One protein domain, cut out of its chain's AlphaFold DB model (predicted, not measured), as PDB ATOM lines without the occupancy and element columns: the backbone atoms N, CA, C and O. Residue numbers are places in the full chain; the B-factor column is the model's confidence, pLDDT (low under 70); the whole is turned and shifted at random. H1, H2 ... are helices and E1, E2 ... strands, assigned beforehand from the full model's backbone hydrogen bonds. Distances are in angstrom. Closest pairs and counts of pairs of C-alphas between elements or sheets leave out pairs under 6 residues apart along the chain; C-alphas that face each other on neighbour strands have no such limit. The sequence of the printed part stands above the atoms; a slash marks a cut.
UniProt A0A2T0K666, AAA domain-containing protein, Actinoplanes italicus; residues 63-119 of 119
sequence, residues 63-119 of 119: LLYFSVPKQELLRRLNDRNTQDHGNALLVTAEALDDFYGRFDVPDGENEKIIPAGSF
ATOM      1  N   LEU A  63     -28.077 -16.080 -35.406       97.25
ATOM      2  CA  LEU A  63     -29.524 -15.902 -35.353       97.25
ATOM      3  C   LEU A  63     -29.909 -15.352 -33.976       97.25
ATOM      4  O   LEU A  63     -29.635 -15.988 -32.963       97.25
ATOM      5  N   LEU A  64     -30.527 -14.172 -33.929       96.00
ATOM      6  CA  LEU A  64     -31.054 -13.588 -32.693       96.00
ATOM      7  C   LEU A  64     -32.569 -13.789 -32.655       96.00
ATOM      8  O   LEU A  64     -33.272 -13.312 -33.543       96.00
ATOM      9  N   TYR A  65     -33.069 -14.482 -31.632       95.44
ATOM     10  CA  TYR A  65     -34.499 -14.719 -31.453       95.44
ATOM     11  C   TYR A  65     -35.038 -13.931 -30.261       95.44
ATOM     12  O   TYR A  65     -34.701 -14.202 -29.111       95.44
ATOM     13  N   PHE A  66     -35.909 -12.962 -30.533       93.31
ATOM     14  CA  PHE A  66     -36.562 -12.152 -29.510       93.31
ATOM     15  C   PHE A  66     -37.865 -12.822 -29.071       93.31
ATOM     16  O   PHE A  66     -38.909 -12.654 -29.700       93.31
ATOM     17  N   SER A  67     -37.802 -13.582 -27.975       90.69
ATOM     18  CA  SER A  67     -38.963 -14.285 -27.417       90.69
ATOM     19  C   SER A  67     -39.837 -13.319 -26.608       90.69
ATOM     20  O   SER A  67     -39.784 -13.265 -25.378       90.69
ATOM     21  N   VAL A  68     -40.597 -12.478 -27.315       90.88
ATOM     22  CA  VAL A  68     -41.501 -11.490 -26.711       90.88
ATOM     23  C   VAL A  68     -42.900 -12.096 -26.566       90.88
ATOM     24  O   VAL A  68     -43.446 -12.596 -27.550       90.88
ATOM     25  N   PRO A  69     -43.532 -12.035 -25.379       91.38
ATOM     26  CA  PRO A  69     -44.901 -12.507 -25.209       91.38
ATOM     27  C   PRO A  69     -45.884 -11.767 -26.122       91.38
ATOM     28  O   PRO A  69     -45.833 -10.542 -26.250       91.38
ATOM     29  N   LYS A  70     -46.862 -12.491 -26.676       92.88
ATOM     30  CA  LYS A  70     -47.907 -11.931 -27.550       92.88
ATOM     31  C   LYS A  70     -48.622 -10.710 -26.954       92.88
ATOM     32  O   LYS A  70     -48.917  -9.766 -27.678       92.88
ATOM     33  N   GLN A  71     -48.871 -10.707 -25.643       94.12
ATOM     34  CA  GLN A  71     -49.503  -9.574 -24.953       94.12
ATOM     35  C   GLN A  71     -48.664  -8.290 -25.049       94.12
ATOM     36  O   GLN A  71     -49.211  -7.216 -25.283       94.12
ATOM     37  N   GLU A  72     -47.340  -8.400 -24.938       94.38
ATOM     38  CA  GLU A  72     -46.437  -7.254 -25.075       94.38
ATOM     39  C   GLU A  72     -46.348  -6.787 -26.534       94.38
ATOM     40  O   GLU A  72     -46.308  -5.586 -26.797       94.38
ATOM     41  N   LEU A  73     -46.394  -7.711 -27.499       93.94
ATOM     42  CA  LEU A  73     -46.476  -7.355 -28.919       93.94
ATOM     43  C   LEU A  73     -47.764  -6.583 -29.232       93.94
ATOM     44  O   LEU A  73     -47.694  -5.540 -29.879       93.94
ATOM     45  N   LEU A  74     -48.919  -7.033 -28.727       95.56
ATOM     46  CA  LEU A  74     -50.191  -6.313 -28.863       95.56
ATOM     47  C   LEU A  74     -50.122  -4.913 -28.249       95.56
ATOM     48  O   LEU A  74     -50.537  -3.949 -28.885       95.56
ATOM     49  N   ARG A  75     -49.559  -4.786 -27.041       96.06
ATOM     50  CA  ARG A  75     -49.388  -3.489 -26.376       96.06
ATOM     51  C   ARG A  75     -48.560  -2.527 -27.237       96.06
ATOM     52  O   ARG A  75     -49.001  -1.413 -27.496       96.06
ATOM     53  N   ARG A  76     -47.405  -2.977 -27.749       95.19
ATOM     54  CA  ARG A  76     -46.539  -2.177 -28.638       95.19
ATOM     55  C   ARG A  76     -47.220  -1.811 -29.954       95.19
ATOM     56  O   ARG A  76     -47.020  -0.707 -30.451       95.19
ATOM     57  N   LEU A  77     -48.001  -2.725 -30.529       96.00
ATOM     58  CA  LEU A  77     -48.760  -2.451 -31.748       96.00
ATOM     59  C   LEU A  77     -49.842  -1.404 -31.512       96.00
ATOM     60  O   LEU A  77     -49.980  -0.517 -32.344       96.00
ATOM     61  N   ASN A  78     -50.558  -1.454 -30.387       96.19
ATOM     62  CA  ASN A  78     -51.550  -0.435 -30.047       96.19
ATOM     63  C   ASN A  78     -50.913   0.957 -29.980       96.19
ATOM     64  O   ASN A  78     -51.446   1.882 -30.585       96.19
ATOM     65  N   ASP A  79     -49.744   1.084 -29.344       96.31
ATOM     66  CA  ASP A  79     -49.002   2.349 -29.299       96.31
ATOM     67  C   ASP A  79     -48.554   2.781 -30.709       96.31
ATOM     68  O   ASP A  79     -48.784   3.917 -31.130       96.31
ATOM     69  N   ARG A  80     -47.941   1.869 -31.478       96.44
ATOM     70  CA  ARG A  80     -47.389   2.159 -32.812       96.44
ATOM     71  C   ARG A  80     -48.462   2.492 -33.846       96.44
ATOM     72  O   ARG A  80     -48.233   3.344 -34.692       96.44
ATOM     73  N   ASN A  81     -49.627   1.857 -33.773       96.31
ATOM     74  CA  ASN A  81     -50.735   2.069 -34.705       96.31
ATOM     75  C   ASN A  81     -51.339   3.486 -34.609       96.31
ATOM     76  O   ASN A  81     -52.118   3.863 -35.480       96.31
ATOM     77  N   THR A  82     -50.996   4.264 -33.574       96.19
ATOM     78  CA  THR A  82     -51.384   5.682 -33.451       96.19
ATOM     79  C   THR A  82     -50.422   6.643 -34.157       96.19
ATOM     80  O   THR A  82     -50.697   7.840 -34.230       96.19
ATOM     81  N   GLN A  83     -49.292   6.142 -34.664       96.56
ATOM     82  CA  GLN A  83     -48.220   6.943 -35.253       96.56
ATOM     83  C   GLN A  83     -48.356   6.996 -36.779       96.56
ATOM     84  O   GLN A  83     -48.770   6.024 -37.405       96.56
ATOM     85  N   ASP A  84     -47.961   8.119 -37.382       93.19
ATOM     86  CA  ASP A  84     -48.049   8.350 -38.830       93.19
ATOM     87  C   ASP A  84     -46.650   8.515 -39.441       93.19
ATOM     88  O   ASP A  84     -46.193   9.610 -39.767       93.19
ATOM     89  N   HIS A  85     -45.903   7.412 -39.504       92.88
ATOM     90  CA  HIS A  85     -44.578   7.377 -40.125       92.88
ATOM     91  C   HIS A  85     -44.306   6.034 -40.807       92.88
ATOM     92  O   HIS A  85     -44.951   5.030 -40.507       92.88
ATOM     93  N   GLY A  86     -43.285   5.973 -41.669       84.88
ATOM     94  CA  GLY A  86     -42.991   4.801 -42.511       84.88
ATOM     95  C   GLY A  86     -42.810   3.465 -41.771       84.88
ATOM     96  O   GLY A  86     -43.110   2.419 -42.334       84.88
ATOM     97  N   ASN A  87     -42.407   3.489 -40.496       86.38
ATOM     98  CA  ASN A  87     -42.247   2.287 -39.663       86.38
ATOM     99  C   ASN A  87     -43.501   1.915 -38.840       86.38
ATOM    100  O   ASN A  87     -43.452   0.989 -38.029       86.38
ATOM    101  N   ALA A  88     -44.619   2.627 -39.013       92.06
ATOM    102  CA  ALA A  88     -45.873   2.434 -38.279       92.06
ATOM    103  C   ALA A  88     -46.969   1.840 -39.175       92.06
ATOM    104  O   ALA A  88     -48.111   2.293 -39.182       92.06
ATOM    105  N   LEU A  89     -46.630   0.804 -39.949       88.88
ATOM    106  CA  LEU A  89     -47.640   0.058 -40.694       88.88
ATOM    107  C   LEU A  89     -48.680  -0.512 -39.719       88.88
ATOM    108  O   LEU A  89     -48.322  -1.207 -38.761       88.88
ATOM    109  N   LEU A  90     -49.955  -0.229 -39.998       92.50
ATOM    110  CA  LEU A  90     -51.082  -0.710 -39.208       92.50
ATOM    111  C   LEU A  90     -51.097  -2.243 -39.185       92.50
ATOM    112  O   LEU A  90     -51.292  -2.885 -40.218       92.50
ATOM    113  N   VAL A  91     -50.953  -2.820 -37.992       93.38
ATOM    114  CA  VAL A  91     -51.121  -4.260 -37.753       93.38
ATOM    115  C   VAL A  91     -52.230  -4.444 -36.727       93.38
ATOM    116  O   VAL A  91     -52.098  -4.001 -35.585       93.38
ATOM    117  N   THR A  92     -53.334  -5.072 -37.134       95.12
ATOM    118  CA  THR A  92     -54.462  -5.358 -36.238       95.12
ATOM    119  C   THR A  92     -54.166  -6.564 -35.345       95.12
ATOM    120  O   THR A  92     -53.234  -7.330 -35.604       95.12
ATOM    121  N   ALA A  93     -54.970  -6.759 -34.297       95.06
ATOM    122  CA  ALA A  93     -54.853  -7.934 -33.436       95.06
ATOM    123  C   ALA A  93     -55.065  -9.239 -34.224       95.06
ATOM    124  O   ALA A  93     -54.305 -10.188 -34.058       95.06
ATOM    125  N   GLU A  94     -56.020  -9.260 -35.155       95.88
ATOM    126  CA  GLU A  94     -56.301 -10.416 -36.015       95.88
ATOM    127  C   GLU A  94     -55.136 -10.706 -36.971       95.88
ATOM    128  O   GLU A  94     -54.792 -11.863 -37.207       95.88
ATOM    129  N   ALA A  95     -54.488  -9.659 -37.497       93.19
ATOM    130  CA  ALA A  95     -53.285  -9.817 -38.304       93.19
ATOM    131  C   ALA A  95     -52.124 -10.378 -37.469       93.19
ATOM    132  O   ALA A  95     -51.405 -11.255 -37.941       93.19
ATOM    133  N   LEU A  96     -51.959  -9.928 -36.217       94.44
ATOM    134  CA  LEU A  96     -50.959 -10.496 -35.312       94.44
ATOM    135  C   LEU A  96     -51.245 -11.972 -34.996       94.44
ATOM    136  O   LEU A  96     -50.307 -12.765 -34.947       94.44
ATOM    137  N   ASP A  97     -52.507 -12.354 -34.802       94.75
ATOM    138  CA  ASP A  97     -52.903 -13.749 -34.575       94.75
ATOM    139  C   ASP A  97     -52.503 -14.635 -35.753       94.75
ATOM    140  O   ASP A  97     -51.863 -15.677 -35.574       94.75
ATOM    141  N   ASP A  98     -52.799 -14.174 -36.965       92.19
ATOM    142  CA  ASP A  98     -52.372 -14.832 -38.190       92.19
ATOM    143  C   ASP A  98     -50.838 -14.851 -38.321       92.19
ATOM    144  O   ASP A  98     -50.280 -15.867 -38.735       92.19
ATOM    145  N   PHE A  99     -50.124 -13.791 -37.913       91.06
ATOM    146  CA  PHE A  99     -48.654 -13.743 -37.860       91.06
ATOM    147  C   PHE A  99     -48.047 -14.712 -36.837       91.06
ATOM    148  O   PHE A  99     -46.989 -15.289 -37.091       91.06
ATOM    149  N   TYR A 100     -48.731 -14.975 -35.733       90.19
ATOM    150  CA  TYR A 100     -48.322 -15.996 -34.775       90.19
ATOM    151  C   TYR A 100     -48.535 -17.407 -35.327       90.19
ATOM    152  O   TYR A 100     -47.640 -18.239 -35.241       90.19
ATOM    153  N   GLY A 101     -49.690 -17.669 -35.948       91.56
ATOM    154  CA  GLY A 101     -50.078 -19.022 -36.372       91.56
ATOM    155  C   GLY A 101     -49.195 -19.655 -37.456       91.56
ATOM    156  O   GLY A 101     -49.126 -20.873 -37.555       91.56
ATOM    157  N   ARG A 102     -48.507 -18.842 -38.264       90.62
ATOM    158  CA  ARG A 102     -47.562 -19.288 -39.316       90.62
ATOM    159  C   ARG A 102     -46.096 -18.909 -39.009       90.62
ATOM    160  O   ARG A 102     -45.293 -18.812 -39.934       90.62
ATOM    161  N   PHE A 103     -45.770 -18.578 -37.753       94.25
ATOM    162  CA  PHE A 103     -44.388 -18.333 -37.321       94.25
ATOM    163  C   PHE A 103     -43.730 -19.639 -36.884       94.25
ATOM    164  O   PHE A 103     -44.233 -20.318 -35.991       94.25
ATOM    165  N   ASP A 104     -42.581 -19.950 -37.478       96.25
ATOM    166  CA  ASP A 104     -41.766 -21.085 -37.062       96.25
ATOM    167  C   ASP A 104     -40.827 -20.607 -35.952       96.25
ATOM    168  O   ASP A 104     -39.806 -19.969 -36.241       96.25
ATOM    169  N   VAL A 105     -41.174 -20.905 -34.695       95.25
ATOM    170  CA  VAL A 105     -40.307 -20.624 -33.539       95.25
ATOM    171  C   VAL A 105     -38.945 -21.284 -33.778       95.25
ATOM    172  O   VAL A 105     -38.921 -22.486 -34.046       95.25
ATOM    173  N   PRO A 106     -37.830 -20.529 -33.732       96.25
ATOM    174  CA  PRO A 106     -36.507 -21.120 -33.860       96.25
ATOM    175  C   PRO A 106     -36.277 -22.188 -32.793       96.25
ATOM    176  O   PRO A 106     -36.541 -21.945 -31.616       96.25
ATOM    177  N   ASP A 107     -35.808 -23.350 -33.235       94.56
ATOM    178  CA  ASP A 107     -35.499 -24.493 -32.378       94.56
ATOM    179  C   ASP A 107     -34.355 -25.300 -33.005       94.56
ATOM    180  O   ASP A 107     -34.491 -25.874 -34.095       94.56
ATOM    181  N   GLY A 108     -33.199 -25.295 -32.340       95.19
ATOM    182  CA  GLY A 108     -32.012 -26.028 -32.789       95.19
ATOM    183  C   GLY A 108     -31.349 -25.429 -34.035       95.19
ATOM    184  O   GLY A 108     -30.725 -26.142 -34.821       95.19
ATOM    185  N   GLU A 109     -31.475 -24.120 -34.235       95.62
ATOM    186  CA  GLU A 109     -30.939 -23.363 -35.371       95.62
ATOM    187  C   GLU A 109     -29.680 -22.554 -35.010       95.62
ATOM    188  O   GLU A 109     -29.267 -21.662 -35.764       95.62
ATOM    189  N   ASN A 110     -29.070 -22.872 -33.861       94.00
ATOM    190  CA  ASN A 110     -28.028 -22.083 -33.194       94.00
ATOM    191  C   ASN A 110     -28.495 -20.655 -32.858       94.00
ATOM    192  O   ASN A 110     -27.719 -19.695 -32.908       94.00
ATOM    193  N   GLU A 111     -29.780 -20.502 -32.542       96.00
ATOM    194  CA  GLU A 111     -30.367 -19.246 -32.109       96.00
ATOM    195  C   GLU A 111     -29.839 -18.807 -30.740       96.00
ATOM    196  O   GLU A 111     -29.737 -19.576 -29.785       96.00
ATOM    197  N   LYS A 112     -29.552 -17.513 -30.619       96.38
ATOM    198  CA  LYS A 112     -29.393 -16.849 -29.332       96.38
ATOM    199  C   LYS A 112     -30.739 -16.262 -28.934       96.38
ATOM    200  O   LYS A 112     -31.200 -15.297 -29.546       96.38
ATOM    201  N   ILE A 113     -31.342 -16.819 -27.889       95.12
ATOM    202  CA  ILE A 113     -32.579 -16.286 -27.317       95.12
ATOM    203  C   ILE A 113     -32.266 -14.979 -26.586       95.12
ATOM    204  O   ILE A 113     -31.374 -14.920 -25.737       95.12
ATOM    205  N   ILE A 114     -33.011 -13.931 -26.921       94.44
ATOM    206  CA  ILE A 114     -32.918 -12.605 -26.323       94.44
ATOM    207  C   ILE A 114     -34.180 -12.361 -25.485       94.44
ATOM    208  O   ILE A 114     -35.270 -12.225 -26.053       94.44
ATOM    209  N   PRO A 115     -34.066 -12.329 -24.145       87.31
ATOM    210  CA  PRO A 115     -35.200 -12.078 -23.264       87.31
ATOM    211  C   PRO A 115     -35.797 -10.680 -23.451       87.31
ATOM    212  O   PRO A 115     -35.096  -9.719 -23.793       87.31
ATOM    213  N   ALA A 116     -37.088 -10.540 -23.152       82.00
ATOM    214  CA  ALA A 116     -37.713  -9.229 -23.017       82.00
ATOM    215  C   ALA A 116     -36.995  -8.389 -21.938       82.00
ATOM    216  O   ALA A 116     -36.636  -8.910 -20.885       82.00
ATOM    217  N   GLY A 117     -36.791  -7.094 -22.208       79.00
ATOM    218  CA  GLY A 117     -36.110  -6.169 -21.288       79.00
ATOM    219  C   GLY A 117     -34.578  -6.234 -21.311       79.00
ATOM    220  O   GLY A 117     -33.941  -5.676 -20.426       79.00
ATOM    221  N   SER A 118     -33.975  -6.903 -22.302       77.88
ATOM    222  CA  SER A 118     -32.508  -6.972 -22.449       77.88
ATOM    223  C   SER A 118     -31.851  -5.661 -22.927       77.88
ATOM    224  O   SER A 118     -30.627  -5.616 -23.041       77.88
ATOM    225  N   PHE A 119     -32.639  -4.633 -23.251       65.56
ATOM    226  CA  PHE A 119     -32.223  -3.303 -23.710       65.56
ATOM    227  C   PHE A 119     -33.349  -2.297 -23.476       65.56
ATOM    228  O   PHE A 119     -34.531  -2.720 -23.521       65.56
TER     229      PHE A 119
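Overview. This is residues 63 to 119 of the 119 residues of the protein "AAA domain-containing protein" of Actinoplanes italicus (UniProt A0A2T0K666). Picture a loose, open ring of chain: two short parallel strands, E1 and E2, lie side by side at one end, and two helices, H1 and H2, run opposite ways along the two sides of the ring. The long loop of residues 81 to 92 turns the chain round at the other end, and residues 102 to 110 lead it back from H2 to E2. The printed part has 57 residues, with E1, H1, H2 and E2 in that order, a sheet of order E1, E2, all parallel, and a mixed class. The whole is loose, with a radius of gyration of the C-alphas of 13.0 A and spans of 37 by 27 by 21 A.

Along the chain. Find C-alpha 63 at (-29.524, -15.902, -35.353); from there E1 runs through residues 63 to 67. H1, residues 70 to 80, measures 15.0 A from first to last C-alpha. H2, residues 93 to 101, and E2, residues 111 to 115, each measure 12.4 A, as does E1; E2 ends at C-alpha 115, (-35.200, -12.078, -23.264).

Arrangement. Start at E1 and E2, parallel neighbours with 33 degrees between their directions; look for N 65 and O 112, 2.9 A apart, and N 114 and O 65, 2.8 A, within hydrogen-bond range. E1, H1 H2, E2 form a strand-helix-strand unit, two parallel neighbour strands with helices between them in the chain. H1 and H2 are close but not clearly touching, their closest C-alphas being those of Leu 74 and Ala 93, 6.7 A apart. They run opposite ways at a steep tilt of 42 degrees. E1 and H2 are apart, as are H1 and E2. In H1 and H2 every O i to N i+4 pair is within hydrogen-bond range.

Size, cuts and confidence. The C-alphas farthest apart, those of Asp 84 and Gly 108, are 38.4 A apart. The printed part has no cut, and the link from H1 to H2 is long. Mean pLDDT of the printed part is 92.5; look at Phe 119, the chain's last residue, for the one value under 70.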